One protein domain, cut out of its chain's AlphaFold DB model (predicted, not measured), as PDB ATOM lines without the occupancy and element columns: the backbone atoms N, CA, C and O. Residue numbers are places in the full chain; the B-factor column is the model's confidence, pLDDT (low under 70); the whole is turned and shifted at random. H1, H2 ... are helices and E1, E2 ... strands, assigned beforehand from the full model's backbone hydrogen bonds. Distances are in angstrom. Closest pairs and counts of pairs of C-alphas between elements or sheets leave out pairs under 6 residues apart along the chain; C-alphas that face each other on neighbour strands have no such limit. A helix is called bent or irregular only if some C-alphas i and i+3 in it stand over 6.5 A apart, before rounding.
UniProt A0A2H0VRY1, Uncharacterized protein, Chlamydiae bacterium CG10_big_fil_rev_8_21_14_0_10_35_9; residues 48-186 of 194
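AT A GLANCE: This is residues 48 to 186 of the 194 residues of an uncharacterized protein of Chlamydiae bacterium CG10_big_fil_rev_8_21_14_0_10_35_9 (UniProt A0A2H0VRY1). A single sheet of strands side by side is bent sharply into an arch, since each of the long strands E1 to E6 turns by 102 to 115 degrees partway along and the bends line up as a ridge. The arch is not closed into a barrel; the short strands E7 and E8 share one side of E6, and a small helix, H1, follows away from the sheet. The printed part has 139 residues, with eight named strands and then one named helix, E1 to E8 and H1; the sheet is antiparallel and branched at E6, and the class is mostly strand. The whole is compact, with a radius of gyration of the C-alphas of 15.6 A and spans of 51 by 39 by 30 A.

IN THESE COORDINATES: E1, residues 48 to 63, begins with C-alpha 48 at (40.817, -50.996, 41.991) and is 34.7 A long from first to last C-alpha. E2, residues 66 to 82, is 33.3 A long; E3, residues 87 to 103, 31.1 A; E4, residues 106 to 121, 28.8 A. E5, residues 125 to 136, is 22.6 A long, and E6, residues 152 to 164, is 23.6 A long, ending with C-alpha 164 at (25.460, -43.516, 24.969). E7 is residues 171 to 175, E8 residues 178 to 180, and H1 residues 183 to 186, ending with C-alpha 186 at (42.080, -40.051, -6.464).

HOW THE PARTS SIT: E1 to E7 form a meander, each strand the antiparallel neighbour of the one before. In the hairpin of E1 and E2, N 55 and O 74 are 2.9 A apart. In that of E2 and E3, N 73 and O 96 are 2.8 A apart. E3 bends at residue 94 and E4 at 115; these C-alphas face each other at 4.4 A, and N 94 and O 115 are 2.8 A apart. In E4 and E5, N 118 and O 127 are 2.8 A apart. E5 bends at residue 130 and E6 at 159, C-alphas that face each other at 4.6 A; N 130 and O 159 are 2.9 A apart. E6 has E5 on one side, E7 and E8 on the other side. N 162 and O 173 of E6 and E7 are 2.9 A apart, and N 157 and O 178 of E6 and E8 2.8 A. E7 runs on into E8 across a break of 2 residues, at 86 degrees. The edge strands E1 and E7 are apart. H1 is not on the sheet and is too short for an O i to N i+4 pair; its one O i to N i+3 pair is within hydrogen-bond range.

THE WHOLE: The C-alphas farthest apart, those of Ser 84 and Lys 186, are 53.6 A apart. The sheet is twisted, and the printed part has no cut. The one long link, E5 to E6, has 15 residues, 137 to 151. The mean pLDDT of the printed part is 87.4; residues 138 to 150 and 182 to 186 are under 70.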
ATOM      1  N   PHE A  48      40.544 -49.626  42.411       91.75
ATOM      2  CA  PHE A  48      40.817 -50.996  41.991       91.75
ATOM      3  C   PHE A  48      41.087 -51.010  40.486       91.75
ATOM      4  O   PHE A  48      40.298 -50.447  39.733       91.75
ATOM      5  N   GLN A  49      42.164 -51.667  40.043       96.06
ATOM      6  CA  GLN A  49      42.494 -51.799  38.622       96.06
ATOM      7  C   GLN A  49      42.715 -53.255  38.219       96.06
ATOM      8  O   GLN A  49      43.347 -54.027  38.939       96.06
ATOM      9  N   GLN A  50      42.236 -53.614  37.030       96.50
ATOM     10  CA  GLN A  50      42.409 -54.938  36.447       96.50
ATOM     11  C   GLN A  50      42.750 -54.833  34.957       96.50
ATOM     12  O   GLN A  50      42.013 -54.224  34.181       96.50
ATOM     13  N   GLN A  51      43.838 -55.486  34.548       97.62
ATOM     14  CA  GLN A  51      44.196 -55.663  33.139       97.62
ATOM     15  C   GLN A  51      43.424 -56.840  32.542       97.62
ATOM     16  O   GLN A  51      43.332 -57.903  33.160       97.62
ATOM     17  N   ARG A  52      42.879 -56.671  31.338       97.06
ATOM     18  CA  ARG A  52      42.071 -57.691  30.657       97.06
ATOM     19  C   ARG A  52      42.440 -57.777  29.172       97.06
ATOM     20  O   ARG A  52      43.069 -56.875  28.621       97.06
ATOM     21  N   LYS A  53      42.084 -58.889  28.526       97.38
ATOM     22  CA  LYS A  53      42.382 -59.177  27.111       97.38
ATOM     23  C   LYS A  53      41.145 -59.717  26.400       97.38
ATOM     24  O   LYS A  53      40.322 -60.363  27.043       97.38
ATOM     25  N   GLY A  54      41.049 -59.483  25.090       95.00
ATOM     26  CA  GLY A  54      39.976 -60.017  24.245       95.00
ATOM     27  C   GLY A  54      38.593 -59.531  24.671       95.00
ATOM     28  O   GLY A  54      37.674 -60.329  24.846       95.00
ATOM     29  N   ILE A  55      38.455 -58.226  24.903       97.12
ATOM     30  CA  ILE A  55      37.216 -57.647  25.418       97.12
ATOM     31  C   ILE A  55      36.208 -57.548  24.292       97.12
ATOM     32  O   ILE A  55      36.493 -56.982  23.241       97.12
ATOM     33  N   CYS A  56      35.010 -58.053  24.551       95.75
ATOM     34  CA  CYS A  56      33.850 -57.879  23.699       95.75
ATOM     35  C   CYS A  56      32.696 -57.383  24.569       95.75
ATOM     36  O   CYS A  56      32.398 -57.974  25.608       95.75
ATOM     37  N   LYS A  57      32.071 -56.279  24.169       94.69
ATOM     38  CA  LYS A  57      30.863 -55.736  24.787       94.69
ATOM     39  C   LYS A  57      29.778 -55.737  23.732       94.69
ATOM     40  O   LYS A  57      29.931 -55.073  22.712       94.69
ATOM     41  N   ASP A  58      28.703 -56.457  24.004       93.06
ATOM     42  CA  ASP A  58      27.549 -56.547  23.122       93.06
ATOM     43  C   ASP A  58      26.348 -55.907  23.817       93.06
ATOM     44  O   ASP A  58      25.950 -56.343  24.898       93.06
ATOM     45  N   ILE A  59      25.844 -54.803  23.263       91.12
ATOM     46  CA  ILE A  59      24.887 -53.912  23.927       91.12
ATOM     47  C   ILE A  59      23.698 -53.681  23.005       91.12
ATOM     48  O   ILE A  59      23.864 -53.292  21.850       91.12
ATOM     49  N   TRP A  60      22.500 -53.859  23.550       90.75
ATOM     50  CA  TRP A  60      21.238 -53.727  22.836       90.75
ATOM     51  C   TRP A  60      20.322 -52.754  23.571       90.75
ATOM     52  O   TRP A  60      20.257 -52.775  24.801       90.75
ATOM     53  N   TYR A  61      19.598 -51.921  22.829       89.00
ATOM     54  CA  TYR A  61      18.481 -51.149  23.367       89.00
ATOM     55  C   TYR A  61      17.322 -51.124  22.373       89.00
ATOM     56  O   TYR A  61      17.520 -51.151  21.155       89.00
ATOM     57  N   THR A  62      16.112 -51.025  22.914       88.69
ATOM     58  CA  THR A  62      14.878 -50.949  22.138       88.69
ATOM     59  C   THR A  62      13.946 -49.936  22.783       88.69
ATOM     60  O   THR A  62      13.640 -50.024  23.969       88.69
ATOM     61  N   GLU A  63      13.476 -49.001  21.974       87.94
ATOM     62  CA  GLU A  63      12.391 -48.065  22.232       87.94
ATOM     63  C   GLU A  63      11.352 -48.202  21.113       87.94
ATOM     64  O   GLU A  63      11.608 -48.845  20.095       87.94
ATOM     65  N   LYS A  64      10.167 -47.613  21.301       86.75
ATOM     66  CA  LYS A  64       8.983 -47.847  20.455       86.75
ATOM     67  C   LYS A  64       9.273 -47.841  18.944       86.75
ATOM     68  O   LYS A  64       8.858 -48.767  18.258       86.75
ATOM     69  N   ASP A  65      10.006 -46.835  18.466       86.44
ATOM     70  CA  ASP A  65      10.291 -46.614  17.038       86.44
ATOM     71  C   ASP A  65      11.802 -46.570  16.730       86.44
ATOM     72  O   ASP A  65      12.221 -46.227  15.618       86.44
ATOM     73  N   LYS A  66      12.626 -46.906  17.732       88.62
ATOM     74  CA  LYS A  66      14.081 -46.804  17.677       88.62
ATOM     75  C   LYS A  66      14.723 -47.985  18.389       88.62
ATOM     76  O   LYS A  66      14.487 -48.202  19.569       88.62
ATOM     77  N   SER A  67      15.597 -48.715  17.717       89.88
ATOM     78  CA  SER A  67      16.449 -49.715  18.361       89.88
ATOM     79  C   SER A  67      17.898 -49.508  17.968       89.88
ATOM     80  O   SER A  67      18.218 -48.818  16.996       89.88
ATOM     81  N   GLY A  68      18.802 -50.074  18.752       89.25
ATOM     82  CA  GLY A  68      20.204 -50.055  18.397       89.25
ATOM     83  C   GLY A  68      20.973 -51.208  19.000       89.25
ATOM     84  O   GLY A  68      20.651 -51.734  20.065       89.25
ATOM     85  N   HIS A  69      22.014 -51.581  18.272       90.44
ATOM     86  CA  HIS A  69      22.947 -52.634  18.612       90.44
ATOM     87  C   HIS A  69      24.359 -52.079  18.504       90.44
ATOM     88  O   HIS A  69      24.724 -51.439  17.517       90.44
ATOM     89  N   CYS A  70      25.150 -52.299  19.543       91.00
ATOM     90  CA  CYS A  70      26.542 -51.912  19.584       91.00
ATOM     91  C   CYS A  70      27.405 -53.103  19.979       91.00
ATOM     92  O   CYS A  70      27.187 -53.704  21.031       91.00
ATOM     93  N   ASN A  71      28.416 -53.391  19.168       93.12
ATOM     94  CA  ASN A  71      29.424 -54.394  19.464       93.12
ATOM     95  C   ASN A  71      30.796 -53.722  19.561       93.12
ATOM     96  O   ASN A  71      31.360 -53.349  18.535       93.12
ATOM     97  N   ILE A  72      31.323 -53.557  20.778       95.25
ATOM     98  CA  ILE A  72      32.644 -52.972  21.048       95.25
ATOM     99  C   ILE A  72      33.638 -54.104  21.296       95.25
ATOM    100  O   ILE A  72      33.490 -54.868  22.248       95.25
ATOM    101  N   GLN A  73      34.688 -54.174  20.491       96.25
ATOM    102  CA  GLN A  73      35.778 -55.132  20.611       96.25
ATOM    103  C   GLN A  73      37.086 -54.403  20.899       96.25
ATOM    104  O   GLN A  73      37.358 -53.360  20.313       96.25
ATOM    105  N   SER A  74      37.903 -54.947  21.793       97.44
ATOM    106  CA  SER A  74      39.182 -54.360  22.189       97.44
ATOM    107  C   SER A  74      40.186 -55.465  22.479       97.44
ATOM    108  O   SER A  74      39.859 -56.442  23.157       97.44
ATOM    109  N   ASP A  75      41.416 -55.308  21.998       96.31
ATOM    110  CA  ASP A  75      42.446 -56.340  22.149       96.31
ATOM    111  C   ASP A  75      42.867 -56.474  23.619       96.31
ATOM    112  O   ASP A  75      42.980 -57.578  24.160       96.31
ATOM    113  N   THR A  76      43.040 -55.331  24.286       98.00
ATOM    114  CA  THR A  76      43.366 -55.222  25.710       98.00
ATOM    115  C   THR A  76      42.548 -54.119  26.369       98.00
ATOM    116  O   THR A  76      41.972 -53.263  25.690       98.00
ATOM    117  N   SER A  77      42.469 -54.143  27.698       98.31
ATOM    118  CA  SER A  77      41.854 -53.062  28.459       98.31
ATOM    119  C   SER A  77      42.359 -52.958  29.893       98.31
ATOM    120  O   SER A  77      42.846 -53.930  30.471       98.31
ATOM    121  N   THR A  78      42.172 -51.775  30.476       98.06
ATOM    122  CA  THR A  78      42.322 -51.520  31.910       98.06
ATOM    123  C   THR A  78      40.962 -51.165  32.493       98.06
ATOM    124  O   THR A  78      40.453 -50.067  32.267       98.06
ATOM    125  N   PHE A  79      40.372 -52.081  33.254       97.44
ATOM    126  CA  PHE A  79      39.191 -51.801  34.066       97.44
ATOM    127  C   PHE A  79      39.615 -51.091  35.353       97.44
ATOM    128  O   PHE A  79      40.564 -51.531  35.998       97.44
ATOM    129  N   SER A  80      38.919 -50.018  35.719       96.38
ATOM    130  CA  SER A  80      39.127 -49.268  36.956       96.38
ATOM    131  C   SER A  80      37.799 -49.070  37.684       96.38
ATOM    132  O   SER A  80      36.797 -48.722  37.062       96.38
ATOM    133  N   PHE A  81      37.791 -49.266  38.999       94.06
ATOM    134  CA  PHE A  81      36.651 -48.957  39.859       94.06
ATOM    135  C   PHE A  81      37.091 -48.030  40.987       94.06
ATOM    136  O   PHE A  81      37.973 -48.383  41.772       94.06
ATOM    137  N   ASN A  82      36.485 -46.847  41.049       90.62
ATOM    138  CA  ASN A  82      36.725 -45.874  42.103       90.62
ATOM    139  C   ASN A  82      35.727 -46.118  43.241       90.62
ATOM    140  O   ASN A  82      34.532 -45.867  43.097       90.62
ATOM    141  N   LEU A  83      36.221 -46.596  44.385       85.00
ATOM    142  CA  LEU A  83      35.386 -46.879  45.559       85.00
ATOM    143  C   LEU A  83      34.751 -45.617  46.161       85.00
ATOM    144  O   LEU A  83      33.693 -45.701  46.774       85.00
ATOM    145  N   SER A  84      35.380 -44.452  45.995       84.19
ATOM    146  CA  SER A  84      34.875 -43.188  46.531       84.19
ATOM    147  C   SER A  84      33.716 -42.646  45.695       84.19
ATOM    148  O   SER A  84      32.687 -42.274  46.259       84.19
ATOM    149  N   SER A  85      33.844 -42.632  44.363       86.69
ATOM    150  CA  SER A  85      32.769 -42.161  43.472       86.69
ATOM    151  C   SER A  85      31.757 -43.246  43.094       86.69
ATOM    152  O   SER A  85      30.690 -42.919  42.584       86.69
ATOM    153  N   HIS A  86      32.051 -44.518  43.378       87.25
ATOM    154  CA  HIS A  86      31.294 -45.685  42.903       87.25
ATOM    155  C   HIS A  86      31.204 -45.758  41.369       87.25
ATOM    156  O   HIS A  86      30.286 -46.367  40.817       87.25
ATOM    157  N   GLU A  87      32.166 -45.156  40.668       90.88
ATOM    158  CA  GLU A  87      32.227 -45.161  39.211       90.88
ATOM    159  C   GLU A  87      33.141 -46.280  38.715       90.88
ATOM    160  O   GLU A  87      34.259 -46.477  39.201       90.88
ATOM    161  N   ALA A  88      32.659 -47.010  37.711       94.56
ATOM    162  CA  ALA A  88      33.442 -47.981  36.965       94.56
ATOM    163  C   ALA A  88      33.728 -47.441  35.563       94.56
ATOM    164  O   ALA A  88      32.813 -47.098  34.809       94.56
ATOM    165  N   GLU A  89      34.997 -47.443  35.175       96.75
ATOM    166  CA  GLU A  89      35.426 -47.140  33.817       96.75
ATOM    167  C   GLU A  89      36.342 -48.229  33.271       96.75
ATOM    168  O   GLU A  89      36.975 -48.992  33.998       96.75
ATOM    169  N   GLU A  90      36.422 -48.315  31.954       98.12
ATOM    170  CA  GLU A  90      37.332 -49.218  31.285       98.12
ATOM    171  C   GLU A  90      37.985 -48.532  30.098       98.12
ATOM    172  O   GLU A  90      37.313 -48.133  29.146       98.12
ATOM    173  N   LYS A  91      39.311 -48.427  30.160       98.00
ATOM    174  CA  LYS A  91      40.150 -47.947  29.065       98.00
ATOM    175  C   LYS A  91      40.402 -49.107  28.115       98.00
ATOM    176  O   LYS A  91      40.946 -50.127  28.524       98.00
ATOM    177  N   LEU A  92      39.954 -48.967  26.881       98.06
ATOM    178  CA  LEU A  92      39.986 -49.953  25.810       98.06
ATOM    179  C   LEU A  92      41.074 -49.547  24.808       98.06
ATOM    180  O   LEU A  92      41.166 -48.371  24.462       98.06
ATOM    181  N   HIS A  93      41.873 -50.501  24.333       97.75
ATOM    182  CA  HIS A  93      42.966 -50.277  23.383       97.75
ATOM    183  C   HIS A  93      42.767 -51.077  22.090       97.75
ATOM    184  O   HIS A  93      42.340 -52.232  22.122       97.75
ATOM    185  N   ASN A  94      43.108 -50.469  20.949       96.75
ATOM    186  CA  ASN A  94      42.861 -51.002  19.602       96.75
ATOM    187  C   ASN A  94      41.388 -51.390  19.418       96.75
ATOM    188  O   ASN A  94      41.030 -52.520  19.077       96.75
ATOM    189  N   THR A  95      40.516 -50.433  19.718       95.69
ATOM    190  CA  THR A  95      39.078 -50.650  19.719       95.69
ATOM    191  C   THR A  95      38.538 -50.700  18.297       95.69
ATOM    192  O   THR A  95      38.782 -49.812  17.478       95.69
ATOM    193  N   ARG A  96      37.737 -51.724  18.033       94.75
ATOM    194  CA  ARG A  96      36.903 -51.877  16.844       94.75
ATOM    195  C   ARG A  96      35.472 -51.913  17.308       94.75
ATOM    196  O   ARG A  96      35.174 -52.574  18.298       94.75
ATOM    197  N   CYS A  97      34.582 -51.214  16.631       93.00
ATOM    198  CA  CYS A  97      33.207 -51.244  17.063       93.00
ATOM    199  C   CYS A  97      32.228 -51.041  15.924       93.00
ATOM    200  O   CYS A  97      32.457 -50.276  14.988       93.00
ATOM    201  N   PHE A  98      31.127 -51.768  16.033       91.69
ATOM    202  CA  PHE A  98      29.999 -51.697  15.131       91.69
ATOM    203  C   PHE A  98      28.834 -51.078  15.882       91.69
ATOM    204  O   PHE A  98      28.498 -51.520  16.976       91.69
ATOM    205  N   TYR A  99      28.232 -50.050  15.299       91.31
ATOM    206  CA  TYR A  99      27.029 -49.421  15.815       91.31
ATOM    207  C   TYR A  99      25.964 -49.438  14.730       91.31
ATOM    208  O   TYR A  99      26.116 -48.795  13.687       91.31
ATOM    209  N   GLN A 100      24.903 -50.186  14.987       90.00
ATOM    210  CA  GLN A 100      23.724 -50.274  14.150       90.00
ATOM    211  C   GLN A 100      22.567 -49.579  14.861       90.00
ATOM    212  O   GLN A 100      22.287 -49.844  16.027       90.00
ATOM    213  N   GLU A 101      21.892 -48.692  14.147       89.81
ATOM    214  CA  GLU A 101      20.734 -47.948  14.630       89.81
ATOM    215  C   GLU A 101      19.587 -48.168  13.647       89.81
ATOM    216  O   GLU A 101      19.774 -48.019  12.437       89.81
ATOM    217  N   VAL A 102      18.424 -48.553  14.162       89.06
ATOM    218  CA  VAL A 102      17.187 -48.684  13.392       89.06
ATOM    219  C   VAL A 102      16.229 -47.621  13.893       89.06
ATOM    220  O   VAL A 102      15.849 -47.636  15.059       89.06
ATOM    221  N   GLU A 103      15.841 -46.700  13.021       88.69
ATOM    222  CA  GLU A 103      14.903 -45.625  13.337       88.69
ATOM    223  C   GLU A 103      13.921 -45.480  12.174       88.69
ATOM    224  O   GLU A 103      14.336 -45.337  11.022       88.69
ATOM    225  N   ASN A 104      12.615 -45.547  12.450       87.62
ATOM    226  CA  ASN A 104      11.569 -45.438  11.423       87.62
ATOM    227  C   ASN A 104      11.797 -46.377  10.214       87.62
ATOM    228  O   ASN A 104      11.753 -45.944   9.061       87.62
ATOM    229  N   MET A 105      12.086 -47.660  10.476       84.12
ATOM    230  CA  MET A 105      12.390 -48.693   9.464       84.12
ATOM    231  C   MET A 105      13.669 -48.457   8.637       84.12
ATOM    232  O   MET A 105      13.939 -49.207   7.699       84.12
ATOM    233  N   LYS A 106      14.478 -47.441   8.963       86.62
ATOM    234  CA  LYS A 106      15.772 -47.192   8.319       86.62
ATOM    235  C   LYS A 106      16.898 -47.701   9.203       86.62
ATOM    236  O   LYS A 106      17.026 -47.279  10.349       86.62
ATOM    237  N   THR A 107      17.741 -48.558   8.640       87.06
ATOM    238  CA  THR A 107      18.929 -49.090   9.314       87.06
ATOM    239  C   THR A 107      20.159 -48.298   8.895       87.06
ATOM    240  O   THR A 107      20.449 -48.181   7.708       87.06
ATOM    241  N   THR A 108      20.910 -47.787   9.867       88.06
ATOM    242  CA  THR A 108      22.224 -47.179   9.643       88.06
ATOM    243  C   THR A 108      23.282 -47.963  10.397       88.06
ATOM    244  O   THR A 108      23.210 -48.069  11.621       88.06
ATOM    245  N   THR A 109      24.291 -48.457   9.681       89.50
ATOM    246  CA  THR A 109      25.421 -49.174  10.278       89.50
ATOM    247  C   THR A 109      26.700 -48.369  10.119       89.50
ATOM    248  O   THR A 109      27.051 -47.903   9.031       89.50
ATOM    249  N   ARG A 110      27.405 -48.198  11.234       90.81
ATOM    250  CA  ARG A 110      28.666 -47.470  11.330       90.81
ATOM    251  C   ARG A 110      29.700 -48.408  11.928       90.81
ATOM    252  O   ARG A 110      29.478 -48.967  12.998       90.81
ATOM    253  N   TYR A 111      30.824 -48.562  11.248       91.31
ATOM    254  CA  TYR A 111      31.998 -49.233  11.785       91.31
ATOM    255  C   TYR A 111      33.036 -48.190  12.163       91.31
ATOM    256  O   TYR A 111      33.222 -47.211  11.443       91.31
ATOM    257  N   PHE A 112      33.703 -48.368  13.293       90.81
ATOM    258  CA  PHE A 112      34.738 -47.448  13.730       90.81
ATOM    259  C   PHE A 112      35.920 -48.170  14.339       90.81
ATOM    260  O   PHE A 112      35.790 -49.197  15.006       90.81
ATOM    261  N   THR A 113      37.083 -47.574  14.114       94.69
ATOM    262  CA  THR A 113      38.345 -47.994  14.697       94.69
ATOM    263  C   THR A 113      38.969 -46.837  15.453       94.69
ATOM    264  O   THR A 113      38.915 -45.679  15.023       94.69
ATOM    265  N   SER A 114      39.556 -47.153  16.601       96.12
ATOM    266  CA  SER A 114      40.348 -46.213  17.377       96.12
ATOM    267  C   SER A 114      41.468 -46.922  18.119       96.12
ATOM    268  O   SER A 114      41.328 -48.074  18.525       96.12
ATOM    269  N   ASN A 115      42.564 -46.207  18.339       96.94
ATOM    270  CA  ASN A 115      43.659 -46.690  19.167       96.94
ATOM    271  C   ASN A 115      43.235 -46.794  20.634       96.94
ATOM    272  O   ASN A 115      43.654 -47.723  21.317       96.94
ATOM    273  N   GLU A 116      42.380 -45.881  21.108       97.06
ATOM    274  CA  GLU A 116      41.960 -45.826  22.509       97.06
ATOM    275  C   GLU A 116      40.508 -45.371  22.671       97.06
ATOM    276  O   GLU A 116      40.013 -44.483  21.970       97.06
ATOM    277  N   GLY A 117      39.816 -45.946  23.646       96.94
ATOM    278  CA  GLY A 117      38.476 -45.541  24.047       96.94
ATOM    279  C   GLY A 117      38.258 -45.717  25.542       96.94
ATOM    280  O   GLY A 117      38.951 -46.484  26.198       96.94
ATOM    281  N   VAL A 118      37.278 -45.011  26.091       97.56
ATOM    282  CA  VAL A 118      36.858 -45.137  27.488       97.56
ATOM    283  C   VAL A 118      35.396 -45.537  27.511       97.56
ATOM    284  O   VAL A 118      34.556 -44.871  26.904       97.56
ATOM    285  N   TYR A 119      35.101 -46.627  28.207       96.88
ATOM    286  CA  TYR A 119      33.752 -47.112  28.443       96.88
ATOM    287  C   TYR A 119      33.375 -46.943  29.917       96.88
ATOM    288  O   TYR A 119      34.034 -47.507  30.784       96.88
ATOM    289  N   CYS A 120      32.302 -46.211  30.203       95.00
ATOM    290  CA  CYS A 120      31.817 -45.949  31.560       95.00
ATOM    291  C   CYS A 120      30.588 -46.816  31.884       95.00
ATOM    292  O   CYS A 120      29.641 -46.885  31.090       95.00
ATOM    293  N   PHE A 121      30.585 -47.441  33.063       90.94
ATOM    294  CA  PHE A 121      29.506 -48.291  33.568       90.94
ATOM    295  C   PHE A 121      28.753 -47.634  34.726       90.94
ATOM    296  O   PHE A 121      29.376 -47.244  35.712       90.94
ATOM    297  N   PRO A 122      27.418 -47.777  34.716       84.94
ATOM    298  CA  PRO A 122      26.465 -46.966  33.940       84.94
ATOM    299  C   PRO A 122      26.915 -45.498  33.751       84.94
ATOM    300  O   PRO A 122      27.699 -44.997  34.548       84.94
ATOM    301  N   PRO A 123      26.468 -44.779  32.702       86.88
ATOM    302  CA  PRO A 123      25.274 -45.011  31.879       86.88
ATOM    303  C   PRO A 123      25.537 -45.737  30.546       86.88
ATOM    304  O   PRO A 123      24.854 -45.467  29.563       86.88
ATOM    305  N   HIS A 124      26.535 -46.625  30.478       91.81
ATOM    306  CA  HIS A 124      26.949 -47.286  29.232       91.81
ATOM    307  C   HIS A 124      27.320 -46.255  28.166       91.81
ATOM    308  O   HIS A 124      26.707 -46.144  27.104       91.81
ATOM    309  N   ARG A 125      28.332 -45.451  28.492       94.56
ATOM    310  CA  ARG A 125      28.853 -44.411  27.608       94.56
ATOM    311  C   ARG A 125      30.219 -44.822  27.089       94.56
ATOM    312  O   ARG A 125      31.101 -45.122  27.885       94.56
ATOM    313  N   PHE A 126      30.411 -44.776  25.778       95.44
ATOM    314  CA  PHE A 126      31.722 -44.925  25.155       95.44
ATOM    315  C   PHE A 126      32.190 -43.576  24.616       95.44
ATOM    316  O   PHE A 126      31.429 -42.872  23.956       95.44
ATOM    317  N   THR A 127      33.440 -43.210  24.878       96.88
ATOM    318  CA  THR A 127      34.081 -42.025  24.299       96.88
ATOM    319  C   THR A 127      35.426 -42.413  23.714       96.88
ATOM    320  O   THR A 127      36.185 -43.138  24.343       96.88
ATOM    321  N   SER A 128      35.748 -41.905  22.532       97.00
ATOM    322  CA  SER A 128      37.044 -42.131  21.899       97.00
ATOM    323  C   SER A 128      37.486 -40.903  21.114       97.00
ATOM    324  O   SER A 128      36.649 -40.131  20.639       97.00
ATOM    325  N   ASN A 129      38.798 -40.715  21.004       95.19
ATOM    326  CA  ASN A 129      39.416 -39.649  20.226       95.19
ATOM    327  C   ASN A 129      40.029 -40.223  18.942       95.19
ATOM    328  O   ASN A 129      40.334 -41.410  18.882       95.19
ATOM    329  N   GLU A 130      40.202 -39.369  17.933       93.50
ATOM    330  CA  GLU A 130      40.884 -39.689  16.667       93.50
ATOM    331  C   GLU A 130      40.355 -40.957  15.977       93.50
ATOM    332  O   GLU A 130      41.087 -41.879  15.622       93.50
ATOM    333  N   VAL A 131      39.042 -40.992  15.772       93.75
ATOM    334  CA  VAL A 131      38.332 -42.177  15.291       93.75
ATOM    335  C   VAL A 131      38.243 -42.165  13.769       93.75
ATOM    336  O   VAL A 131      37.883 -41.146  13.171       93.75
ATOM    337  N   THR A 132      38.506 -43.308  13.138       93.88
ATOM    338  CA  THR A 132      38.131 -43.532  11.735       93.88
ATOM    339  C   THR A 132      36.765 -44.198  11.701       93.88
ATOM    340  O   THR A 132      36.558 -45.213  12.358       93.88
ATOM    341  N   ILE A 133      35.831 -43.611  10.961       93.38
ATOM    342  CA  ILE A 133      34.447 -44.062  10.830       93.38
ATOM    343  C   ILE A 133      34.218 -44.482   9.381       93.38
ATOM    344  O   ILE A 133      34.496 -43.716   8.461       93.38
ATOM    345  N   SER A 134      33.654 -45.664   9.199       91.31
ATOM    346  CA  SER A 134      33.173 -46.197   7.933       91.31
ATOM    347  C   SER A 134      31.656 -46.312   7.999       91.31
ATOM    348  O   SER A 134      31.108 -46.971   8.884       91.31
ATOM    349  N   PHE A 135      30.969 -45.673   7.060       88.94
ATOM    350  CA  PHE A 135      29.545 -45.876   6.829       88.94
ATOM    351  C   PHE A 135      29.386 -47.039   5.861       88.94
ATOM    352  O   PHE A 135      30.105 -47.121   4.857       88.94
ATOM    353  N   LEU A 136      28.497 -47.958   6.213       86.88
ATOM    354  CA  LEU A 136      28.369 -49.250   5.558       86.88
ATOM    355  C   LEU A 136      27.015 -49.330   4.860       86.88
ATOM    356  O   LEU A 136      25.997 -48.955   5.445       86.88
ATOM    357  N   GLU A 137      27.009 -49.808   3.617       76.50
ATOM    358  CA  GLU A 137      25.770 -50.189   2.944       76.50
ATOM    359  C   GLU A 137      25.294 -51.478   3.602       76.50
ATOM    360  O   GLU A 137      25.940 -52.515   3.474       76.50
ATOM    361  N   ASN A 138      24.209 -51.408   4.374       67.94
ATOM    362  CA  ASN A 138      23.683 -52.581   5.055       67.94
ATOM    363  C   ASN A 138      22.344 -52.986   4.449       67.94
ATOM    364  O   ASN A 138      21.453 -52.152   4.275       67.94
ATOM    365  N   ASN A 139      22.186 -54.281   4.183       59.16
ATOM    366  CA  ASN A 139      20.878 -54.855   3.897       59.16
ATOM    367  C   ASN A 139      20.121 -54.971   5.238       59.16
ATOM    368  O   ASN A 139      20.678 -55.506   6.199       59.16
ATOM    369  N   PRO A 140      18.877 -54.476   5.356       54.66
ATOM    370  CA  PRO A 140      18.180 -54.328   6.638       54.66
ATOM    371  C   PRO A 140      17.849 -55.643   7.370       54.66
ATOM    372  O   PRO A 140      17.344 -55.588   8.487       54.66
ATOM    373  N   SER A 141      18.119 -56.814   6.782       56.25
ATOM    374  CA  SER A 141      17.682 -58.116   7.303       56.25
ATOM    375  C   SER A 141      18.660 -58.820   8.250       56.25
ATOM    376  O   SER A 141      18.230 -59.721   8.965       56.25
ATOM    377  N   ASN A 142      19.944 -58.445   8.287       57.12
ATOM    378  CA  ASN A 142      20.951 -59.176   9.064       57.12
ATOM    379  C   ASN A 142      21.579 -58.266  10.126       57.12
ATOM    380  O   ASN A 142      22.307 -57.327   9.804       57.12
ATOM    381  N   PHE A 143      21.317 -58.552  11.403       58.31
ATOM    382  CA  PHE A 143      22.139 -58.026  12.492       58.31
ATOM    383  C   PHE A 143      23.564 -58.554  12.320       58.31
ATOM    384  O   PHE A 143      23.736 -59.751  12.104       58.31
ATOM    385  N   LEU A 144      24.536 -57.639  12.363       61.22
ATOM    386  CA  LEU A 144      25.993 -57.818  12.262       61.22
ATOM    387  C   LEU A 144      26.484 -59.275  12.439       61.22
ATOM    388  O   LEU A 144      26.936 -59.664  13.515       61.22
ATOM    389  N   SER A 145      26.412 -60.095  11.384       56.19
ATOM    390  CA  SER A 145      27.091 -61.387  11.359       56.19
ATOM    391  C   SER A 145      28.595 -61.134  11.266       56.19
ATOM    392  O   SER A 145      29.039 -60.195  10.604       56.19
ATOM    393  N   LYS A 146      29.389 -61.962  11.957       53.84
ATOM    394  CA  LYS A 146      30.857 -61.832  12.055       53.84
ATOM    395  C   LYS A 146      31.589 -61.789  10.702       53.84
ATOM    396  O   LYS A 146      32.732 -61.348  10.680       53.84
ATOM    397  N   ASP A 147      30.920 -62.183   9.619       52.66
ATOM    398  CA  ASP A 147      31.505 -62.432   8.299       52.66
ATOM    399  C   ASP A 147      30.919 -61.542   7.187       52.66
ATOM    400  O   ASP A 147      30.961 -61.910   6.015       52.66
ATOM    401  N   MET A 148      30.316 -60.392   7.511       54.62
ATOM    402  CA  MET A 148      29.842 -59.500   6.447       54.62
ATOM    403  C   MET A 148      31.013 -58.859   5.690       54.62
ATOM    404  O   MET A 148      31.831 -58.149   6.282       54.62
ATOM    405  N   ASP A 149      31.018 -59.028   4.365       58.06
ATOM    406  CA  ASP A 149      31.755 -58.179   3.421       58.06
ATOM    407  C   ASP A 149      31.148 -56.768   3.445       58.06
ATOM    408  O   ASP A 149      30.328 -56.366   2.614       58.06
ATOM    409  N   LEU A 150      31.501 -56.010   4.481       64.81
ATOM    410  CA  LEU A 150      31.001 -54.664   4.703       64.81
ATOM    411  C   LEU A 150      31.723 -53.710   3.758       64.81
ATOM    412  O   LEU A 150      32.802 -53.190   4.052       64.81
ATOM    413  N   THR A 151      31.101 -53.463   2.608       73.44
ATOM    414  CA  THR A 151      31.594 -52.461   1.668       73.44
ATOM    415  C   THR A 151      31.266 -51.078   2.226       73.44
ATOM    416  O   THR A 151      30.107 -50.720   2.443       73.44
ATOM    417  N   SER A 152      32.303 -50.293   2.516       78.94
ATOM    418  CA  SER A 152      32.121 -48.921   2.975       78.94
ATOM    419  C   SER A 152      31.897 -47.995   1.786       78.94
ATOM    420  O   SER A 152      32.760 -47.888   0.916       78.94
ATOM    421  N   PHE A 153      30.765 -47.292   1.775       84.31
ATOM    422  CA  PHE A 153      30.468 -46.285   0.751       84.31
ATOM    423  C   PHE A 153      31.052 -44.907   1.095       84.31
ATOM    424  O   PHE A 153      31.251 -44.067   0.219       84.31
ATOM    425  N   LEU A 154      31.341 -44.662   2.377       87.75
ATOM    426  CA  LEU A 154      31.925 -43.415   2.861       87.75
ATOM    427  C   LEU A 154      32.800 -43.676   4.084       87.75
ATOM    428  O   LEU A 154      32.372 -44.327   5.035       87.75
ATOM    429  N   GLN A 155      33.990 -43.081   4.098       91.88
ATOM    430  CA  GLN A 155      34.858 -43.049   5.269       91.88
ATOM    431  C   GLN A 155      35.079 -41.613   5.739       91.88
ATOM    432  O   GLN A 155      35.083 -40.673   4.943       91.88
ATOM    433  N   ALA A 156      35.286 -41.433   7.038       94.06
ATOM    434  CA  ALA A 156      35.559 -40.145   7.651       94.06
ATOM    435  C   ALA A 156      36.486 -40.287   8.865       94.06
ATOM    436  O   ALA A 156      36.507 -41.320   9.526       94.06
ATOM    437  N   LYS A 157      37.229 -39.229   9.194       95.62
ATOM    438  CA  LYS A 157      37.919 -39.082  10.481       95.62
ATOM    439  C   LYS A 157      37.129 -38.141  11.376       95.62
ATOM    440  O   LYS A 157      36.707 -37.082  10.917       95.62
ATOM    441  N   ALA A 158      36.968 -38.492  12.642       96.25
ATOM    442  CA  ALA A 158      36.402 -37.625  13.668       96.25
ATOM    443  C   ALA A 158      37.445 -37.363  14.754       96.25
ATOM    444  O   ALA A 158      38.203 -38.256  15.130       96.25
ATOM    445  N   LYS A 159      37.467 -36.143  15.296       96.12
ATOM    446  CA  LYS A 159      38.344 -35.820  16.430       96.12
ATOM    447  C   LYS A 159      37.892 -36.552  17.688       96.12
ATOM    448  O   LYS A 159      38.727 -36.977  18.478       96.12
ATOM    449  N   ARG A 160      36.578 -36.676  17.866       95.62
ATOM    450  CA  ARG A 160      35.966 -37.329  19.016       95.62
ATOM    451  C   ARG A 160      34.675 -38.007  18.605       95.62
ATOM    452  O   ARG A 160      33.914 -37.463  17.807       95.62
ATOM    453  N   VAL A 161      34.423 -39.165  19.190       94.38
ATOM    454  CA  VAL A 161      33.170 -39.897  19.070       94.38
ATOM    455  C   VAL A 161      32.645 -40.215  20.460       94.38
ATOM    456  O   VAL A 161      33.412 -40.561  21.360       94.38
ATOM    457  N   ILE A 162      31.334 -40.076  20.635       93.81
ATOM    458  CA  ILE A 162      30.619 -40.398  21.865       93.81
ATOM    459  C   ILE A 162      29.406 -41.252  21.501       93.81
ATOM    460  O   ILE A 162      28.624 -40.870  20.629       93.81
ATOM    461  N   PHE A 163      29.236 -42.366  22.208       88.81
ATOM    462  CA  PHE A 163      28.002 -43.146  22.215       88.81
ATOM    463  C   PHE A 163      27.464 -43.223  23.626       88.81
ATOM    464  O   PHE A 163      28.230 -43.342  24.585       88.81
ATOM    465  N   GLN A 164      26.148 -43.219  23.732       91.38
ATOM    466  CA  GLN A 164      25.460 -43.516  24.969       91.38
ATOM    467  C   GLN A 164      24.352 -44.523  24.675       91.38
ATOM    468  O   GLN A 164      23.599 -44.356  23.719       91.38
ATOM    469  N   PHE A 165      24.301 -45.590  25.473       83.50
ATOM    470  CA  PHE A 165      23.390 -46.723  25.302       83.50
ATOM    471  C   PHE A 165      22.399 -46.783  26.468       83.50
ATOM    472  O   PHE A 165      22.343 -47.757  27.212       83.50
ATOM    473  N   SER A 166      21.637 -45.708  26.660       80.75
ATOM    474  CA  SER A 166      20.575 -45.636  27.670       80.75
ATOM    475  C   SER A 166      19.266 -45.249  26.994       80.75
ATOM    476  O   SER A 166      19.345 -44.354  26.155       80.75
ATOM    477  N   PRO A 167      18.101 -45.800  27.378       73.62
ATOM    478  CA  PRO A 167      16.819 -45.446  26.762       73.62
ATOM    479  C   PRO A 167      16.642 -43.922  26.639       73.62
ATOM    480  O   PRO A 167      16.561 -43.364  25.555       73.62
ATOM    481  N   GLN A 168      16.845 -43.197  27.741       80.56
ATOM    482  CA  GLN A 168      16.613 -41.751  27.792       80.56
ATOM    483  C   GLN A 168      17.584 -40.909  26.947       80.56
ATOM    484  O   GLN A 168      17.307 -39.740  26.707       80.56
ATOM    485  N   ASN A 169      18.737 -41.453  26.546       80.94
ATOM    486  CA  ASN A 169      19.817 -40.706  25.885       80.94
ATOM    487  C   ASN A 169      20.580 -41.577  24.873       80.94
ATOM    488  O   ASN A 169      21.808 -41.519  24.794       80.94
ATOM    489  N   ALA A 170      19.873 -42.433  24.132       84.12
ATOM    490  CA  ALA A 170      20.501 -43.294  23.142       84.12
ATOM    491  C   ALA A 170      20.920 -42.471  21.921       84.12
ATOM    492  O   ALA A 170      20.080 -41.906  21.211       84.12
ATOM    493  N   GLY A 171      22.222 -42.408  21.649       86.62
ATOM    494  CA  GLY A 171      22.694 -41.609  20.530       86.62
ATOM    495  C   GLY A 171      24.167 -41.748  20.203       86.62
ATOM    496  O   GLY A 171      24.994 -42.167  21.017       86.62
ATOM    497  N   PHE A 172      24.469 -41.333  18.978       90.81
ATOM    498  CA  PHE A 172      25.805 -41.226  18.422       90.81
ATOM    499  C   PHE A 172      26.130 -39.767  18.128       90.81
ATOM    500  O   PHE A 172      25.375 -39.072  17.446       90.81
ATOM    501  N   LYS A 173      27.293 -39.315  18.589       93.88
ATOM    502  CA  LYS A 173      27.831 -37.995  18.268       93.88
ATOM    503  C   LYS A 173      29.264 -38.128  17.775       93.88
ATOM    504  O   LYS A 173      30.098 -38.722  18.452       93.88
ATOM    505  N   ALA A 174      29.559 -37.511  16.636       94.00
ATOM    506  CA  ALA A 174      30.912 -37.356  16.116       94.00
ATOM    507  C   ALA A 174      31.251 -35.865  15.981       94.00
ATOM    508  O   ALA A 174      30.476 -35.092  15.422       94.00
ATOM    509  N   GLU A 175      32.409 -35.457  16.493       95.75
ATOM    510  CA  GLU A 175      32.874 -34.070  16.474       95.75
ATOM    511  C   GLU A 175      34.004 -33.891  15.453       95.75
ATOM    512  O   GLU A 175      34.927 -34.708  15.368       95.75
ATOM    513  N   HIS A 176      33.945 -32.789  14.698       93.94
ATOM    514  CA  HIS A 176      34.906 -32.445  13.642       93.94
ATOM    515  C   HIS A 176      35.075 -33.546  12.585       93.94
ATOM    516  O   HIS A 176      36.196 -33.936  12.251       93.94
ATOM    517  N   LEU A 177      33.952 -34.048  12.070       94.06
ATOM    518  CA  LEU A 177      33.927 -35.077  11.041       94.06
ATOM    519  C   LEU A 177      34.513 -34.548   9.720       94.06
ATOM    520  O   LEU A 177      34.068 -33.526   9.200       94.06
ATOM    521  N   LYS A 178      35.500 -35.255   9.167       94.56
ATOM    522  CA  LYS A 178      36.131 -34.957   7.875       94.56
ATOM    523  C   LYS A 178      36.086 -36.193   6.991       94.56
ATOM    524  O   LYS A 178      36.665 -37.213   7.355       94.56
ATOM    525  N   ALA A 179      35.433 -36.104   5.836       93.12
ATOM    526  CA  ALA A 179      35.399 -37.203   4.874       93.12
ATOM    527  C   ALA A 179      36.814 -37.558   4.381       93.12
ATOM    528  O   ALA A 179      37.654 -36.682   4.161       93.12
ATOM    529  N   ILE A 180      37.071 -38.851   4.201       89.94
ATOM    530  CA  ILE A 180      38.283 -39.384   3.584       89.94
ATOM    531  C   ILE A 180      37.923 -39.708   2.139       89.94
ATOM    532  O   ILE A 180      37.048 -40.533   1.897       89.94
ATOM    533  N   VAL A 181      38.598 -39.072   1.178       76.94
ATOM    534  CA  VAL A 181      38.468 -39.452  -0.234       76.94
ATOM    535  C   VAL A 181      39.203 -40.780  -0.437       76.94
ATOM    536  O   VAL A 181      40.426 -40.802  -0.239       76.94
ATOM    537  N   PRO A 182      38.500 -41.858  -0.830       65.94
ATOM    538  CA  PRO A 182      39.105 -43.155  -1.107       65.94
ATOM    539  C   PRO A 182      40.252 -43.053  -2.124       65.94
ATOM    540  O   PRO A 182      40.168 -42.307  -3.104       65.94
ATOM    541  N   SER A 183      41.341 -43.792  -1.899       66.88
ATOM    542  CA  SER A 183      42.552 -43.762  -2.739       66.88
ATOM    543  C   SER A 183      42.251 -44.062  -4.211       66.88
ATOM    544  O   SER A 183      42.743 -43.369  -5.098       66.88
ATOM    545  N   ASN A 184      41.358 -45.023  -4.454       64.31
ATOM    546  CA  ASN A 184      40.890 -45.449  -5.776       64.31
ATOM    547  C   ASN A 184      40.118 -44.360  -6.547       64.31
ATOM    548  O   ASN A 184      40.052 -44.405  -7.773       64.31
ATOM    549  N   ILE A 185      39.542 -43.365  -5.864       60.44
ATOM    550  CA  ILE A 185      38.892 -42.217  -6.516       60.44
ATOM    551  C   ILE A 185      39.929 -41.161  -6.911       60.44
ATOM    552  O   ILE A 185      39.785 -40.509  -7.943       60.44
ATOM    553  N   LYS A 186      41.010 -41.007  -6.135       60.62
ATOM    554  CA  LYS A 186      42.080 -40.051  -6.464       60.62
ATOM    555  C   LYS A 186      42.794 -40.405  -7.767       60.62
ATOM    556  O   LYS A 186      43.177 -39.491  -8.488       60.62
TER     557      LYS A 186